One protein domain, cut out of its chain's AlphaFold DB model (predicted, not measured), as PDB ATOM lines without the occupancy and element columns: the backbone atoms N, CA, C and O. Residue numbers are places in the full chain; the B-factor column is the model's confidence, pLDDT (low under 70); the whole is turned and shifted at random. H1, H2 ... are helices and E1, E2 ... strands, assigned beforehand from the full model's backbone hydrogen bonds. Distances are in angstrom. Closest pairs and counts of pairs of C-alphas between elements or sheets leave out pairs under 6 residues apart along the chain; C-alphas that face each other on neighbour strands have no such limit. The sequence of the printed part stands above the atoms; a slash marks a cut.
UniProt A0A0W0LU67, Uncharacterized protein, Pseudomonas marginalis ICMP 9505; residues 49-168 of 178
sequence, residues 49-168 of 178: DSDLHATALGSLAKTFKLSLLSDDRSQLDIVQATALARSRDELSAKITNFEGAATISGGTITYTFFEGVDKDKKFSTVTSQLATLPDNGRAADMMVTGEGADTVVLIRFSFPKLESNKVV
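AT A GLANCE: This is residues 49 to 168 of the 178 residues of an uncharacterized protein of Pseudomonas marginalis ICMP 9505 (UniProt A0A0W0LU67). A twisted sheet of five strands forms the core, with H1 and H3 over different parts of one face and the short H4 over the other face. H2 sits beside the strands near E1, and H5 reaches away from the sheet at the end of E5. The printed part has 120 residues, with five named helices and five named strands in the order H1 E1 E2 H2 H3 E3 H4 E4 E5 H5. The sheet runs E2 E1 E3 E4 E5, all antiparallel, and the class is mixed, helices and strands. The whole is compact, with a radius of gyration of the C-alphas of 14.6 A and spans of 39 by 37 by 27 A.

IN THESE COORDINATES: Find C-alpha 64 at (116.442, 148.284, 144.807); from there E1, residues 64 to 71, runs 19.9 A and bends by 57 degrees at residue 67. E2 is residues 75 to 77, E3 109 to 115, 19.9 A, E4 139 to 145, 18.7 A, and E5 152 to 158, 19.0 A. H1, residues 50 to 60, begins at (122.108, 144.262, 125.504) and is 15.5 A long. H3, residues 88 to 103, measures 22.8 A. H2 is residues 78 to 84 and H4 126 to 132. H5, residues 160 to 168, ends at (92.925, 140.259, 150.078).

HOW THE PARTS SIT: Look across the sheet for N and O atoms within hydrogen-bond range: N 76 and O 69 at 2.8 A in the hairpin E1 and E2, N 110 and O 70 at 2.8 A between E1 and E3, N 111 and O 142 at 2.8 A between E3 and E4, and N 141 and O 156 at 2.8 A in the hairpin E4 and E5. H1 is over E4 at a height of 9.6 A over the sheet, along the strands. H3, on the same face, is over E2 and E1 at 10.4 A, slantwise to the strands. H4, on the opposite face, is over E1 at 9.4 A. H2 stands only just at the sheet's level, at a height of 3.7 A. With residues 91 to 94 alone, H3 only just touches H2, with 3 pairs of C-alphas within 8 A; the closest are Thr 82 and Leu 91, 6.4 A apart. E2, H2 H3 and E3 make a split strand-helix-strand unit, two strands running the same way with E1 between them, and its crossover is right-handed. Every O i to N i+4 pair is within hydrogen-bond range in H1, H2, H3 and H5, and 2 of 3 are in H4.

THE WHOLE: The C-alphas farthest apart, those of Asp 120 and Ala 149, are 42.4 A apart. The printed part has no cut and no long link. Its mean pLDDT is 91.5; look for values under 70 at residues 104 to 106 and 166 to 167.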
ATOM      1  N   ASP A  49     118.018 145.982 123.847       94.19
ATOM      2  CA  ASP A  49     119.425 146.213 123.577       94.19
ATOM      3  C   ASP A  49     120.221 145.622 124.749       94.19
ATOM      4  O   ASP A  49     119.807 145.720 125.911       94.19
ATOM      5  N   SER A  50     121.341 144.957 124.463       93.06
ATOM      6  CA  SER A  50     122.108 144.262 125.504       93.06
ATOM      7  C   SER A  50     122.737 145.225 126.510       93.06
ATOM      8  O   SER A  50     122.811 144.903 127.700       93.06
ATOM      9  N   ASP A  51     123.155 146.410 126.058       96.94
ATOM     10  CA  ASP A  51     123.751 147.424 126.925       96.94
ATOM     11  C   ASP A  51     122.671 148.093 127.777       96.94
ATOM     12  O   ASP A  51     122.883 148.315 128.973       96.94
ATOM     13  N   LEU A  52     121.485 148.329 127.207       96.69
ATOM     14  CA  LEU A  52     120.300 148.763 127.945       96.69
ATOM     15  C   LEU A  52     119.942 147.765 129.047       96.69
ATOM     16  O   LEU A  52     119.758 148.162 130.197       96.69
ATOM     17  N   HIS A  53     119.885 146.473 128.722       95.00
ATOM     18  CA  HIS A  53     119.594 145.414 129.685       95.00
ATOM     19  C   HIS A  53     120.592 145.427 130.856       95.00
ATOM     20  O   HIS A  53     120.202 145.531 132.023       95.00
ATOM     21  N   ALA A  54     121.895 145.405 130.560       95.88
ATOM     22  CA  ALA A  54     122.935 145.444 131.586       95.88
ATOM     23  C   ALA A  54     122.892 146.743 132.418       95.88
ATOM     24  O   ALA A  54     123.017 146.711 133.649       95.88
ATOM     25  N   THR A  55     122.667 147.887 131.766       97.88
ATOM     26  CA  THR A  55     122.583 149.200 132.418       97.88
ATOM     27  C   THR A  55     121.363 149.305 133.324       97.88
ATOM     28  O   THR A  55     121.473 149.848 134.428       97.88
ATOM     29  N   ALA A  56     120.218 148.766 132.907       97.25
ATOM     30  CA  ALA A  56     118.994 148.735 133.695       97.25
ATOM     31  C   ALA A  56     119.170 147.888 134.957       97.25
ATOM     32  O   ALA A  56     118.941 148.402 136.055       97.25
ATOM     33  N   LEU A  57     119.682 146.657 134.832       96.00
ATOM     34  CA  LEU A  57     119.986 145.798 135.983       96.00
ATOM     35  C   LEU A  57     120.922 146.497 136.974       96.00
ATOM     36  O   LEU A  57     120.621 146.593 138.168       96.00
ATOM     37  N   GLY A  58     122.039 147.039 136.481       96.75
ATOM     38  CA  GLY A  58     123.025 147.723 137.315       96.75
ATOM     39  C   GLY A  58     122.493 149.005 137.959       96.75
ATOM     40  O   GLY A  58     122.845 149.319 139.097       96.75
ATOM     41  N   SER A  59     121.635 149.754 137.264       97.50
ATOM     42  CA  SER A  59     121.059 151.002 137.774       97.50
ATOM     43  C   SER A  59     119.965 150.752 138.804       97.50
ATOM     44  O   SER A  59     119.967 151.408 139.847       97.50
ATOM     45  N   LEU A  60     119.083 149.776 138.574       97.44
ATOM     46  CA  LEU A  60     118.067 149.368 139.546       97.44
ATOM     47  C   LEU A  60     118.714 148.827 140.823       97.44
ATOM     48  O   LEU A  60     118.320 149.232 141.915       97.44
ATOM     49  N   ALA A  61     119.767 148.013 140.699       95.81
ATOM     50  CA  ALA A  61     120.488 147.427 141.832       95.81
ATOM     51  C   ALA A  61     121.152 148.454 142.778       95.81
ATOM     52  O   ALA A  61     121.517 148.109 143.904       95.81
ATOM     53  N   LYS A  62     121.310 149.721 142.360       95.38
ATOM     54  CA  LYS A  62     121.817 150.803 143.229       95.38
ATOM     55  C   LYS A  62     120.813 151.203 144.312       95.38
ATOM     56  O   LYS A  62     121.228 151.598 145.401       95.38
ATOM     57  N   THR A  63     119.518 151.091 144.020       94.50
ATOM     58  CA  THR A  63     118.427 151.559 144.893       94.50
ATOM     59  C   THR A  63     117.560 150.407 145.391       94.50
ATOM     60  O   THR A  63     117.168 150.377 146.558       94.50
ATOM     61  N   PHE A  64     117.288 149.433 144.527       96.81
ATOM     62  CA  PHE A  64     116.442 148.284 144.807       96.81
ATOM     63  C   PHE A  64     117.288 147.016 144.956       96.81
ATOM     64  O   PHE A  64     118.339 146.866 144.336       96.81
ATOM     65  N   LYS A  65     116.824 146.066 145.766       96.25
ATOM     66  CA  LYS A  65     117.479 144.767 145.955       96.25
ATOM     67  C   LYS A  65     116.800 143.706 145.095       96.25
ATOM     68  O   LYS A  65     115.614 143.440 145.297       96.25
ATOM     69  N   LEU A  66     117.556 143.077 144.192       97.19
ATOM     70  CA  LEU A  66     117.082 141.919 143.427       97.19
ATOM     71  C   LEU A  66     116.682 140.810 144.400       97.19
ATOM     72  O   LEU A  66     117.471 140.431 145.271       97.19
ATOM     73  N   SER A  67     115.448 140.336 144.277       96.94
ATOM     74  CA  SER A  67     114.844 139.449 145.274       96.94
ATOM     75  C   SER A  67     114.205 138.202 144.660       96.94
ATOM     76  O   SER A  67     114.166 137.163 145.316       96.94
ATOM     77  N   LEU A  68     113.779 138.265 143.398       97.56
ATOM     78  CA  LEU A  68     113.173 137.145 142.682       97.56
ATOM     79  C   LEU A  68     113.542 137.215 141.199       97.56
ATOM     80  O   LEU A  68     113.546 138.301 140.618       97.56
ATOM     81  N   LEU A  69     113.817 136.057 140.606       97.44
ATOM     82  CA  LEU A  69     113.735 135.855 139.161       97.44
ATOM     83  C   LEU A  69     112.534 134.971 138.864       97.44
ATOM     84  O   LEU A  69     112.243 134.046 139.624       97.44
ATOM     85  N   SER A  70     111.852 135.238 137.764       95.88
ATOM     86  CA  SER A  70     110.767 134.385 137.286       95.88
ATOM     87  C   SER A  70     110.773 134.311 135.772       95.88
ATOM     88  O   SER A  70     111.177 135.263 135.106       95.88
ATOM     89  N   ASP A  71     110.341 133.170 135.259       92.69
ATOM     90  CA  ASP A  71     109.963 132.985 133.867       92.69
ATOM     91  C   ASP A  71     108.500 132.523 133.799       92.69
ATOM     92  O   ASP A  71     107.804 132.454 134.817       92.69
ATOM     93  N   ASP A  72     108.022 132.183 132.606       87.56
ATOM     94  CA  ASP A  72     106.633 131.757 132.402       87.56
ATOM     95  C   ASP A  72     106.270 130.434 133.115       87.56
ATOM     96  O   ASP A  72     105.103 130.038 133.145       87.56
ATOM     97  N   ARG A  73     107.249 129.701 133.664       88.44
ATOM     98  CA  ARG A  73     107.075 128.334 134.193       88.44
ATOM     99  C   ARG A  73     107.530 128.169 135.635       88.44
ATOM    100  O   ARG A  73     107.138 127.207 136.297       88.44
ATOM    101  N   SER A  74     108.411 129.033 136.109       93.12
ATOM    102  CA  SER A  74     109.199 128.814 137.305       93.12
ATOM    103  C   SER A  74     109.684 130.122 137.917       93.12
ATOM    104  O   SER A  74     109.616 131.202 137.334       93.12
ATOM    105  N   GLN A  75     110.175 130.016 139.147       95.50
ATOM    106  CA  GLN A  75     110.727 131.139 139.883       95.50
ATOM    107  C   GLN A  75     111.962 130.704 140.663       95.50
ATOM    108  O   GLN A  75     112.008 129.601 141.215       95.50
ATOM    109  N   LEU A  76     112.944 131.593 140.742       97.06
ATOM    110  CA  LEU A  76     114.118 131.466 141.588       97.06
ATOM    111  C   LEU A  76     114.086 132.563 142.651       97.06
ATOM    112  O   LEU A  76     114.342 133.736 142.377       97.06
ATOM    113  N   ASP A  77     113.801 132.162 143.888       97.75
ATOM    114  CA  ASP A  77     113.900 133.031 145.056       97.75
ATOM    115  C   ASP A  77     115.378 133.359 145.323       97.75
ATOM    116  O   ASP A  77     116.139 132.543 145.856       97.75
ATOM    117  N   ILE A  78     115.799 134.564 144.934       97.06
ATOM    118  CA  ILE A  78     117.186 135.024 145.073       97.06
ATOM    119  C   ILE A  78     117.553 135.216 146.542       97.06
ATOM    120  O   ILE A  78     118.709 135.007 146.922       97.06
ATOM    121  N   VAL A  79     116.585 135.556 147.393       96.69
ATOM    122  CA  VAL A  79     116.793 135.695 148.839       96.69
ATOM    123  C   VAL A  79     117.161 134.344 149.441       96.69
ATOM    124  O   VAL A  79     118.183 134.228 150.125       96.69
ATOM    125  N   GLN A  80     116.382 133.310 149.129       96.62
ATOM    126  CA  GLN A  80     116.654 131.948 149.578       96.62
ATOM    127  C   GLN A  80     117.951 131.405 148.970       96.62
ATOM    128  O   GLN A  80     118.784 130.850 149.690       96.62
ATOM    129  N   ALA A  81     118.161 131.591 147.663       96.62
ATOM    130  CA  ALA A  81     119.372 131.140 146.983       96.62
ATOM    131  C   ALA A  81     120.630 131.762 147.605       96.62
ATOM    132  O   ALA A  81     121.606 131.052 147.839       96.62
ATOM    133  N   THR A  82     120.584 133.053 147.949       94.44
ATOM    134  CA  THR A  82     121.679 133.756 148.634       94.44
ATOM    135  C   THR A  82     121.913 133.215 150.042       94.44
ATOM    136  O   THR A  82     123.059 133.065 150.455       94.44
ATOM    137  N   ALA A  83     120.848 132.909 150.789       93.00
ATOM    138  CA  ALA A  83     120.956 132.384 152.148       93.00
ATOM    139  C   ALA A  83     121.552 130.965 152.206       93.00
ATOM    140  O   ALA A  83     122.176 130.606 153.205       93.00
ATOM    141  N   LEU A  84     121.350 130.164 151.155       95.06
ATOM    142  CA  LEU A  84     121.786 128.765 151.085       95.06
ATOM    143  C   LEU A  84     123.096 128.552 150.314       95.06
ATOM    144  O   LEU A  84     123.709 127.495 150.462       95.06
ATOM    145  N   ALA A  85     123.510 129.504 149.476       95.19
ATOM    146  CA  ALA A  85     124.720 129.377 148.673       95.19
ATOM    147  C   ALA A  85     125.976 129.312 149.552       95.19
ATOM    148  O   ALA A  85     126.165 130.106 150.475       95.19
ATOM    149  N   ARG A  86     126.874 128.379 149.231       95.31
ATOM    150  CA  ARG A  86     128.155 128.198 149.932       95.31
ATOM    151  C   ARG A  86     129.227 129.163 149.441       95.31
ATOM    152  O   ARG A  86     130.201 129.410 150.145       95.31
ATOM    153  N   SER A  87     129.060 129.699 148.234       95.69
ATOM    154  CA  SER A  87     129.969 130.661 147.618       95.69
ATOM    155  C   SER A  87     129.224 131.600 146.670       95.69
ATOM    156  O   SER A  87     128.090 131.341 146.261       95.69
ATOM    157  N   ARG A  88     129.887 132.700 146.296       93.88
ATOM    158  CA  ARG A  88     129.379 133.616 145.266       93.88
ATOM    159  C   ARG A  88     129.274 132.936 143.903       93.88
ATOM    160  O   ARG A  88     128.308 133.187 143.197       93.88
ATOM    161  N   ASP A  89     130.208 132.045 143.582       96.31
ATOM    162  CA  ASP A  89     130.206 131.311 142.315       96.31
ATOM    163  C   ASP A  89     129.013 130.354 142.217       96.31
ATOM    164  O   ASP A  89     128.386 130.263 141.167       96.31
ATOM    165  N   GLU A  90     128.635 129.692 143.321       96.56
ATOM    166  CA  GLU A  90     127.439 128.840 143.351       96.56
ATOM    167  C   GLU A  90     126.166 129.661 143.097       96.56
ATOM    168  O   GLU A  90     125.305 129.252 142.317       96.56
ATOM    169  N   LEU A  91     126.049 130.828 143.738       95.88
ATOM    170  CA  LEU A  91     124.916 131.727 143.524       95.88
ATOM    171  C   LEU A  91     124.887 132.254 142.084       95.88
ATOM    172  O   LEU A  91     123.836 132.220 141.447       95.88
ATOM    173  N   SER A  92     126.038 132.692 141.571       95.31
ATOM    174  CA  SER A  92     126.183 133.178 140.199       95.31
ATOM    175  C   SER A  92     125.767 132.111 139.193       95.31
ATOM    176  O   SER A  92     124.981 132.397 138.298       95.31
ATOM    177  N   ALA A  93     126.222 130.869 139.371       96.06
ATOM    178  CA  ALA A  93     125.850 129.762 138.501       96.06
ATOM    179  C   ALA A  93     124.340 129.484 138.535       96.06
ATOM    180  O   ALA A  93     123.745 129.246 137.489       96.06
ATOM    181  N   LYS A  94     123.691 129.551 139.708       96.06
ATOM    182  CA  LYS A  94     122.227 129.386 139.810       96.06
ATOM    183  C   LYS A  94     121.470 130.459 139.034       96.06
ATOM    184  O   LYS A  94     120.509 130.123 138.351       96.06
ATOM    185  N   ILE A  95     121.907 131.712 139.134       95.25
ATOM    186  CA  ILE A  95     121.298 132.839 138.418       95.25
ATOM    187  C   ILE A  95     121.476 132.659 136.910       95.25
ATOM    188  O   ILE A  95     120.483 132.589 136.195       95.25
ATOM    189  N   THR A  96     122.709 132.463 136.442       93.62
ATOM    190  CA  THR A  96     123.002 132.298 135.011       93.62
ATOM    191  C   THR A  96     122.287 131.093 134.404       93.62
ATOM    192  O   THR A  96     121.793 131.170 133.283       93.62
ATOM    193  N   ASN A  97     122.178 129.981 135.138       93.94
ATOM    194  CA  ASN A  97     121.431 128.815 134.667       93.94
ATOM    195  C   ASN A  97     119.932 129.108 134.529       93.94
ATOM    196  O   ASN A  97     119.309 128.618 133.589       93.94
ATOM    197  N   PHE A  98     119.355 129.894 135.443       94.56
ATOM    198  CA  PHE A  98     117.953 130.306 135.362       94.56
ATOM    199  C   PHE A  98     117.716 131.233 134.162       94.56
ATOM    200  O   PHE A  98     116.822 130.985 133.362       94.56
ATOM    201  N   GLU A  99     118.563 132.250 133.986       91.38
ATOM    202  CA  GLU A  99     118.495 133.184 132.851       91.38
ATOM    203  C   GLU A  99     118.664 132.470 131.503       91.38
ATOM    204  O   GLU A  99     117.915 132.708 130.552       91.38
ATOM    205  N   GLY A 100     119.619 131.540 131.429       88.88
ATOM    206  CA  GLY A 100     119.827 130.707 130.249       88.88
ATOM    207  C   GLY A 100     118.618 129.823 129.946       88.88
ATOM    208  O   GLY A 100     118.248 129.686 128.788       88.88
ATOM    209  N   ALA A 101     117.960 129.256 130.961       87.12
ATOM    210  CA  ALA A 101     116.765 128.438 130.761       87.12
ATOM    211  C   ALA A 101     115.560 129.256 130.265       87.12
ATOM    212  O   ALA A 101     114.858 128.806 129.358       87.12
ATOM    213  N   ALA A 102     115.354 130.457 130.812       83.38
ATOM    214  CA  ALA A 102     114.231 131.329 130.464       83.38
ATOM    215  C   ALA A 102     114.279 131.817 129.001       83.38
ATOM    216  O   ALA A 102     113.247 131.988 128.355       83.38
ATOM    217  N   THR A 103     115.482 131.993 128.449       72.50
ATOM    218  CA  THR A 103     115.695 132.566 127.108       72.50
ATOM    219  C   THR A 103     115.641 131.545 125.962       72.50
ATOM    220  O   THR A 103     115.530 131.935 124.801       72.50
ATOM    221  N   ILE A 104     115.658 130.237 126.248       68.31
ATOM    222  CA  ILE A 104     115.720 129.173 125.222       68.31
ATOM    223  C   ILE A 104     114.434 129.055 124.378       68.31
ATOM    224  O   ILE A 104     114.476 128.474 123.294       68.31
ATOM    225  N   SER A 105     113.296 129.600 124.818       59.91
ATOM    226  CA  SER A 105     112.007 129.415 124.126       59.91
ATOM    227  C   SER A 105     111.247 130.700 123.798       59.91
ATOM    228  O   SER A 105     110.022 130.648 123.759       59.91
ATOM    229  N   GLY A 106     111.931 131.839 123.625       67.12
ATOM    230  CA  GLY A 106     111.243 133.128 123.418       67.12
ATOM    231  C   GLY A 106     110.372 133.536 124.614       67.12
ATOM    232  O   GLY A 106     109.407 134.278 124.469       67.12
ATOM    233  N   GLY A 107     110.676 132.974 125.790       80.56
ATOM    234  CA  GLY A 107     109.914 133.179 127.011       80.56
ATOM    235  C   GLY A 107     110.227 134.519 127.657       80.56
ATOM    236  O   GLY A 107     111.230 135.170 127.356       80.56
ATOM    237  N   THR A 108     109.371 134.917 128.587       90.50
ATOM    238  CA  THR A 108     109.614 136.113 129.392       90.50
ATOM    239  C   THR A 108     110.546 135.776 130.544       90.50
ATOM    240  O   THR A 108     110.343 134.780 131.235       90.50
ATOM    241  N   ILE A 109     111.525 136.639 130.814       94.62
ATOM    242  CA  ILE A 109     112.225 136.664 132.101       94.62
ATOM    243  C   ILE A 109     111.907 137.961 132.832       94.62
ATOM    244  O   ILE A 109     111.939 139.039 132.246       94.62
ATOM    245  N   THR A 110     111.612 137.856 134.125       96.56
ATOM    246  CA  THR A 110     111.344 138.988 135.012       96.56
ATOM    247  C   THR A 110     112.303 138.982 136.196       96.56
ATOM    248  O   THR A 110     112.391 138.004 136.941       96.56
ATOM    249  N   TYR A 111     112.959 140.118 136.401       97.94
ATOM    250  CA  TYR A 111     113.792 140.452 137.544       97.94
ATOM    251  C   TYR A 111     113.002 141.364 138.478       97.94
ATOM    252  O   TYR A 111     112.771 142.531 138.156       97.94
ATOM    253  N   THR A 112     112.607 140.863 139.645       97.94
ATOM    254  CA  THR A 112     111.849 141.652 140.623       97.94
ATOM    255  C   THR A 112     112.762 142.162 141.726       97.94
ATOM    256  O   THR A 112     113.423 141.402 142.451       97.94
ATOM    257  N   PHE A 113     112.766 143.481 141.877       98.06
ATOM    258  CA  PHE A 113     113.530 144.200 142.875       98.06
ATOM    259  C   PHE A 113     112.611 144.904 143.871       98.06
ATOM    260  O   PHE A 113     111.582 145.466 143.496       98.06
ATOM    261  N   PHE A 114     113.033 144.963 145.133       97.31
ATOM    262  CA  PHE A 114     112.331 145.707 146.178       97.31
ATOM    263  C   PHE A 114     113.185 146.827 146.755       97.31
ATOM    264  O   PHE A 114     114.369 146.644 147.048       97.31
ATOM    265  N   GLU A 115     112.574 147.989 146.951       96.50
ATOM    266  CA  GLU A 115     113.201 149.112 147.634       96.50
ATOM    267  C   GLU A 115     113.088 148.975 149.153       96.50
ATOM    268  O   GLU A 115     112.130 148.410 149.676       96.50
ATOM    269  N   GLY A 116     114.057 149.545 149.874       93.81
ATOM    270  CA  GLY A 116     113.952 149.714 151.322       93.81
ATOM    271  C   GLY A 116     114.117 148.412 152.096       93.81
ATOM    272  O   GLY A 116     113.817 148.363 153.285       93.81
ATOM    273  N   VAL A 117     114.610 147.356 151.440       93.62
ATOM    274  CA  VAL A 117     114.998 146.131 152.133       93.62
ATOM    275  C   VAL A 117     116.147 146.448 153.085       93.62
ATOM    276  O   VAL A 117     117.218 146.886 152.659       93.62
ATOM    277  N   ASP A 118     115.934 146.144 154.361       90.94
ATOM    278  CA  ASP A 118     116.968 146.196 155.387       90.94
ATOM    279  C   ASP A 118     118.151 145.283 155.006       90.94
ATOM    280  O   ASP A 118     117.992 144.080 154.767       90.94
ATOM    281  N   LYS A 119     119.343 145.879 154.902       84.69
ATOM    282  CA  LYS A 119     120.577 145.187 154.506       84.69
ATOM    283  C   LYS A 119     121.153 144.335 155.635       84.69
ATOM    284  O   LYS A 119     121.836 143.355 155.338       84.69
ATOM    285  N   ASP A 120     120.853 144.675 156.884       88.06
ATOM    286  CA  ASP A 120     121.363 143.990 158.073       88.06
ATOM    287  C   ASP A 120     120.484 142.791 158.447       88.06
ATOM    288  O   ASP A 120     120.930 141.839 159.099       88.06
ATOM    289  N   LYS A 121     119.234 142.786 157.977       89.94
ATOM    290  CA  LYS A 121     118.306 141.683 158.191       89.94
ATOM    291  C   LYS A 121     118.533 140.544 157.199       89.94
ATOM    292  O   LYS A 121     118.543 140.710 155.979       89.94
ATOM    293  N   LYS A 122     118.648 139.334 157.748       90.38
ATOM    294  CA  LYS A 122     118.654 138.094 156.969       90.38
ATOM    295  C   LYS A 122     117.228 137.589 156.800       90.38
ATOM    296  O   LYS A 122     116.480 137.477 157.769       90.38
ATOM    297  N   PHE A 123     116.886 137.258 155.566       94.25
ATOM    298  CA  PHE A 123     115.594 136.709 155.183       94.25
ATOM    299  C   PHE A 123     115.803 135.307 154.620       94.25
ATOM    300  O   PHE A 123     116.826 135.043 153.990       94.25
ATOM    301  N   SER A 124     114.853 134.407 154.868       93.56
ATOM    302  CA  SER A 124     114.904 133.031 154.362       93.56
ATOM    303  C   SER A 124     114.241 132.879 152.996       93.56
ATOM    304  O   SER A 124     114.586 131.953 152.268       93.56
ATOM    305  N   THR A 125     113.299 133.768 152.665       95.31
ATOM    306  CA  THR A 125     112.547 133.787 151.402       95.31
ATOM    307  C   THR A 125     112.154 135.207 151.005       95.31
ATOM    308  O   THR A 125     112.044 136.096 151.863       95.31
ATOM    309  N   VAL A 126     111.845 135.405 149.726       94.62
ATOM    310  CA  VAL A 126     111.291 136.648 149.176       94.62
ATOM    311  C   VAL A 126     109.981 137.046 149.862       94.62
ATOM    312  O   VAL A 126     109.781 138.214 150.181       94.62
ATOM    313  N   THR A 127     109.117 136.086 150.204       92.56
ATOM    314  CA  THR A 127     107.851 136.361 150.905       92.56
ATOM    315  C   THR A 127     108.094 136.951 152.294       92.56
ATOM    316  O   THR A 127     107.439 137.918 152.685       92.56
ATOM    317  N   SER A 128     109.067 136.409 153.039       93.94
ATOM    318  CA  SER A 128     109.429 136.927 154.366       93.94
ATOM    319  C   SER A 128     110.036 138.332 154.302       93.94
ATOM    320  O   SER A 128     109.829 139.143 155.203       93.94
ATOM    321  N   GLN A 129     110.752 138.632 153.218       94.25
ATOM    322  CA  GLN A 129     111.319 139.946 152.942       94.25
ATOM    323  C   GLN A 129     110.218 140.953 152.589       94.25
ATOM    324  O   GLN A 129     110.112 141.991 153.247       94.25
ATOM    325  N   LEU A 130     109.343 140.615 151.636       92.56
ATOM    326  CA  LEU A 130     108.209 141.441 151.215       92.56
ATOM    327  C   LEU A 130     107.290 141.798 152.390       92.56
ATOM    328  O   LEU A 130     106.867 142.945 152.518       92.56
ATOM    329  N   ALA A 131     107.025 140.846 153.290       91.50
ATOM    330  CA  ALA A 131     106.183 141.073 154.463       91.50
ATOM    331  C   ALA A 131     106.688 142.225 155.353       91.50
ATOM    332  O   ALA A 131     105.877 142.919 155.967       91.50
ATOM    333  N   THR A 132     108.001 142.467 155.386       92.88
ATOM    334  CA  THR A 132     108.618 143.509 156.225       92.88
ATOM    335  C   THR A 132     108.699 144.887 155.587       92.88
ATOM    336  O   THR A 132     108.977 145.851 156.295       92.88
ATOM    337  N   LEU A 133     108.444 145.001 154.282       92.94
ATOM    338  CA  LEU A 133     108.421 146.300 153.615       92.94
ATOM    339  C   LEU A 133     107.248 147.144 154.129       92.94
ATOM    340  O   LEU A 133     106.216 146.587 154.503       92.94
ATOM    341  N   PRO A 134     107.348 148.478 154.149       91.75
ATOM    342  CA  PRO A 134     106.186 149.316 154.428       91.75
ATOM    343  C   PRO A 134     105.148 149.202 153.295       91.75
ATOM    344  O   PRO A 134     105.470 148.772 152.187       91.75
ATOM    345  N   ASP A 135     103.898 149.601 153.545       87.25
ATOM    346  CA  ASP A 135     102.813 149.505 152.547       87.25
ATOM    347  C   ASP A 135     103.059 150.356 151.293       87.25
ATOM    348  O   ASP A 135     102.588 150.023 150.207       87.25
ATOM    349  N   ASN A 136     103.837 151.430 151.433       88.06
ATOM    350  CA  ASN A 136     104.309 152.274 150.338       88.06
ATOM    351  C   ASN A 136     105.679 151.841 149.780       88.06
ATOM    352  O   ASN A 136     106.276 152.587 149.004       88.06
ATOM    353  N   GLY A 137     106.195 150.676 150.183       91.94
ATOM    354  CA  GLY A 137     107.415 150.107 149.622       91.94
ATOM    355  C   GLY A 137     107.256 149.914 148.118       91.94
ATOM    356  O   GLY A 137     106.205 149.465 147.663       91.94
ATOM    357  N   ARG A 138     108.278 150.288 147.347       94.75
ATOM    358  CA  ARG A 138     108.255 150.228 145.883       94.75
ATOM    359  C   ARG A 138     108.897 148.941 145.380       94.75
ATOM    360  O   ARG A 138     109.898 148.482 145.935       94.75
ATOM    361  N   ALA A 139     108.347 148.400 144.303       96.69
ATOM    362  CA  ALA A 139     108.989 147.370 143.500       96.69
ATOM    363  C   ALA A 139     109.371 147.930 142.132       96.69
ATOM    364  O   ALA A 139     108.698 148.824 141.611       96.69
ATOM    365  N   ALA A 140     110.435 147.376 141.565       98.19
ATOM    366  CA  ALA A 140     110.779 147.523 140.163       98.19
ATOM    367  C   ALA A 140     110.857 146.120 139.562       98.19
ATOM    368  O   ALA A 140     111.649 145.305 140.030       98.19
ATOM    369  N   ASP A 141     110.038 145.843 138.556       97.62
ATOM    370  CA  ASP A 141     110.133 144.631 137.752       97.62
ATOM    371  C   ASP A 141     110.787 145.000 136.428       97.62
ATOM    372  O   ASP A 141     110.250 145.820 135.684       97.62
ATOM    373  N   MET A 142     111.938 144.412 136.134       97.50
ATOM    374  CA  MET A 142     112.550 144.501 134.816       97.50
ATOM    375  C   MET A 142     112.247 143.216 134.054       97.50
ATOM    376  O   MET A 142     112.545 142.134 134.549       97.50
ATOM    377  N   MET A 143     111.653 143.325 132.874       95.94
ATOM    378  CA  MET A 143     111.228 142.191 132.060       95.94
ATOM    379  C   MET A 143     111.922 142.232 130.706       95.94
ATOM    380  O   MET A 143     112.055 143.305 130.119       95.94
ATOM    381  N   VAL A 144     112.314 141.068 130.201       94.75
ATOM    382  CA  VAL A 144     112.673 140.867 128.793       94.75
ATOM    383  C   VAL A 144     111.661 139.892 128.217       94.75
ATOM    384  O   VAL A 144     111.476 138.810 128.774       94.75
ATOM    385  N   THR A 145     110.972 140.294 127.157       92.00
ATOM    386  CA  THR A 145     109.893 139.513 126.535       92.00
ATOM    387  C   THR A 145     109.816 139.804 125.040       92.00
ATOM    388  O   THR A 145     110.360 140.809 124.581       92.00
ATOM    389  N   GLY A 146     109.131 138.945 124.292       87.81
ATOM    390  CA  GLY A 146     109.051 138.991 122.834       87.81
ATOM    391  C   GLY A 146     110.026 138.025 122.159       87.81
ATOM    392  O   GLY A 146     110.814 137.340 122.812       87.81
ATOM    393  N   GLU A 147     109.950 137.960 120.832       84.12
ATOM    394  CA  GLU A 147     110.740 137.036 120.020       84.12
ATOM    395  C   GLU A 147     111.525 137.785 118.939       84.12
ATOM    396  O   GLU A 147     110.999 138.644 118.230       84.12
ATOM    397  N   GLY A 148     112.803 137.434 118.775       83.94
ATOM    398  CA  GLY A 148     113.639 137.968 117.701       83.94
ATOM    399  C   GLY A 148     113.728 139.497 117.724       83.94
ATOM    400  O   GLY A 148     114.154 140.082 118.719       83.94
ATOM    401  N   ALA A 149     113.348 140.135 116.617       85.50
ATOM    402  CA  ALA A 149     113.418 141.588 116.454       85.50
ATOM    403  C   ALA A 149     112.385 142.356 117.300       85.50
ATOM    404  O   ALA A 149     112.588 143.539 117.559       85.50
ATOM    405  N   ASP A 150     111.331 141.681 117.763       88.50
ATOM    406  CA  ASP A 150     110.258 142.274 118.568       88.50
ATOM    407  C   ASP A 150     110.514 142.119 120.077       88.50
ATOM    408  O   ASP A 150     109.638 142.376 120.904       88.50
ATOM    409  N   THR A 151     111.723 141.686 120.456       91.62
ATOM    410  CA  THR A 151     112.124 141.598 121.862       91.62
ATOM    411  C   THR A 151     112.200 143.000 122.464       91.62
ATOM    412  O   THR A 151     112.836 143.902 121.911       91.62
ATOM    413  N   VAL A 152     111.597 143.183 123.633       94.31
ATOM    414  CA  VAL A 152     111.538 144.455 124.359       94.31
ATOM    415  C   VAL A 152     112.040 144.303 125.791       94.31
ATOM    416  O   VAL A 152     111.937 143.238 126.403       94.31
ATOM    417  N   VAL A 153     112.560 145.401 126.341       96.25
ATOM    418  CA  VAL A 153     112.805 145.568 127.777       96.25
ATOM    419  C   VAL A 153     111.678 146.409 128.360       96.25
ATOM    420  O   VAL A 153     111.422 147.524 127.897       96.25
ATOM    421  N   LEU A 154     111.039 145.900 129.412       96.19
ATOM    422  CA  LEU A 154     110.081 146.654 130.212       96.19
ATOM    423  C   LEU A 154     110.647 146.896 131.607       96.19
ATOM    424  O   LEU A 154     111.216 145.995 132.213       96.19
ATOM    425  N   ILE A 155     110.450 148.094 132.152       97.94
ATOM    426  CA  ILE A 155     110.736 148.403 133.556       97.94
ATOM    427  C   ILE A 155     109.459 148.939 134.187       97.94
ATOM    428  O   ILE A 155     109.037 150.061 133.907       97.94
ATOM    429  N   ARG A 156     108.835 148.137 135.045       96.94
ATOM    430  CA  ARG A 156     107.587 148.471 135.728       96.94
ATOM    431  C   ARG A 156     107.843 148.825 137.182       96.94
ATOM    432  O   ARG A 156     108.288 147.990 137.962       96.94
ATOM    433  N   PHE A 157     107.463 150.033 137.574       96.44
ATOM    434  CA  PHE A 157     107.440 150.469 138.966       96.44
ATOM    435  C   PHE A 157     106.039 150.315 139.550       96.44
ATOM    436  O   PHE A 157     105.055 150.733 138.937       96.44
ATOM    437  N   SER A 158     105.948 149.729 140.743       93.38
ATOM    438  CA  SER A 158     104.673 149.455 141.410       93.38
ATOM    439  C   SER A 158     104.775 149.512 142.938       93.38
ATOM    440  O   SER A 158     105.864 149.612 143.511       93.38
ATOM    441  N   PHE A 159     103.620 149.424 143.603       91.38
ATOM    442  CA  PHE A 159     103.501 149.230 145.049       91.38
ATOM    443  C   PHE A 159     103.002 147.800 145.335       91.38
ATOM    444  O   PHE A 159     101.789 147.575 145.371       91.38
ATOM    445  N   PRO A 160     103.887 146.808 145.544       85.50
ATOM    446  CA  PRO A 160     103.510 145.391 145.625       85.50
ATOM    447  C   PRO A 160     102.493 145.084 146.735       85.50
ATOM    448  O   PRO A 160     101.625 144.223 146.571       85.50
ATOM    449  N   LYS A 161     102.547 145.809 147.861       84.94
ATOM    450  CA  LYS A 161     101.580 145.644 148.955       84.94
ATOM    451  C   LYS A 161     100.212 146.243 148.646       84.94
ATOM    452  O   LYS A 161      99.210 145.709 149.107       84.94
ATOM    453  N   LEU A 162     100.145 147.293 147.831       79.62
ATOM    454  CA  LEU A 162      98.870 147.868 147.412       79.62
ATOM    455  C   LEU A 162      98.087 146.886 146.532       79.62
ATOM    456  O   LEU A 162      96.888 146.708 146.737       79.62
ATOM    457  N   GLU A 163      98.770 146.198 145.617       71.81
ATOM    458  CA  GLU A 163      98.159 145.148 144.792       71.81
ATOM    459  C   GLU A 163      97.785 143.913 145.621       71.81
ATOM    460  O   GLU A 163      96.663 143.416 145.520       71.81
ATOM    461  N   SER A 164      98.664 143.481 146.530       71.19
ATOM    462  CA  SER A 164      98.373 142.373 147.456       71.19
ATOM    463  C   SER A 164      97.138 142.656 148.319       71.19
ATOM    464  O   SER A 164      96.270 141.797 148.479       71.19
ATOM    465  N   ASN A 165      97.008 143.884 148.829       71.25
ATOM    466  CA  ASN A 165      95.870 144.295 149.644       71.25
ATOM    467  C   ASN A 165      94.562 144.292 148.844       71.25
ATOM    468  O   ASN A 165      93.544 143.860 149.373       71.25
ATOM    469  N   LYS A 166      94.565 144.690 147.563       69.38
ATOM    470  CA  LYS A 166      93.361 144.601 146.713       69.38
ATOM    471  C   LYS A 166      92.863 143.164 146.562       69.38
ATOM    472  O   LYS A 166      91.656 142.946 146.623       69.38
ATOM    473  N   VAL A 167      93.768 142.197 146.395       68.88
ATOM    474  CA  VAL A 167      93.412 140.769 146.298       68.88
ATOM    475  C   VAL A 167      92.820 140.269 147.613       68.88
ATOM    476  O   VAL A 167      91.774 139.624 147.608       68.88
ATOM    477  N   VAL A 168      93.439 140.613 148.745       70.25
ATOM    478  CA  VAL A 168      92.925 140.259 150.078       70.25
ATOM    479  C   VAL A 168      91.543 140.871 150.321       70.25
ATOM    480  O   VAL A 168      90.646 140.185 150.803       70.25
TER     481      VAL A 168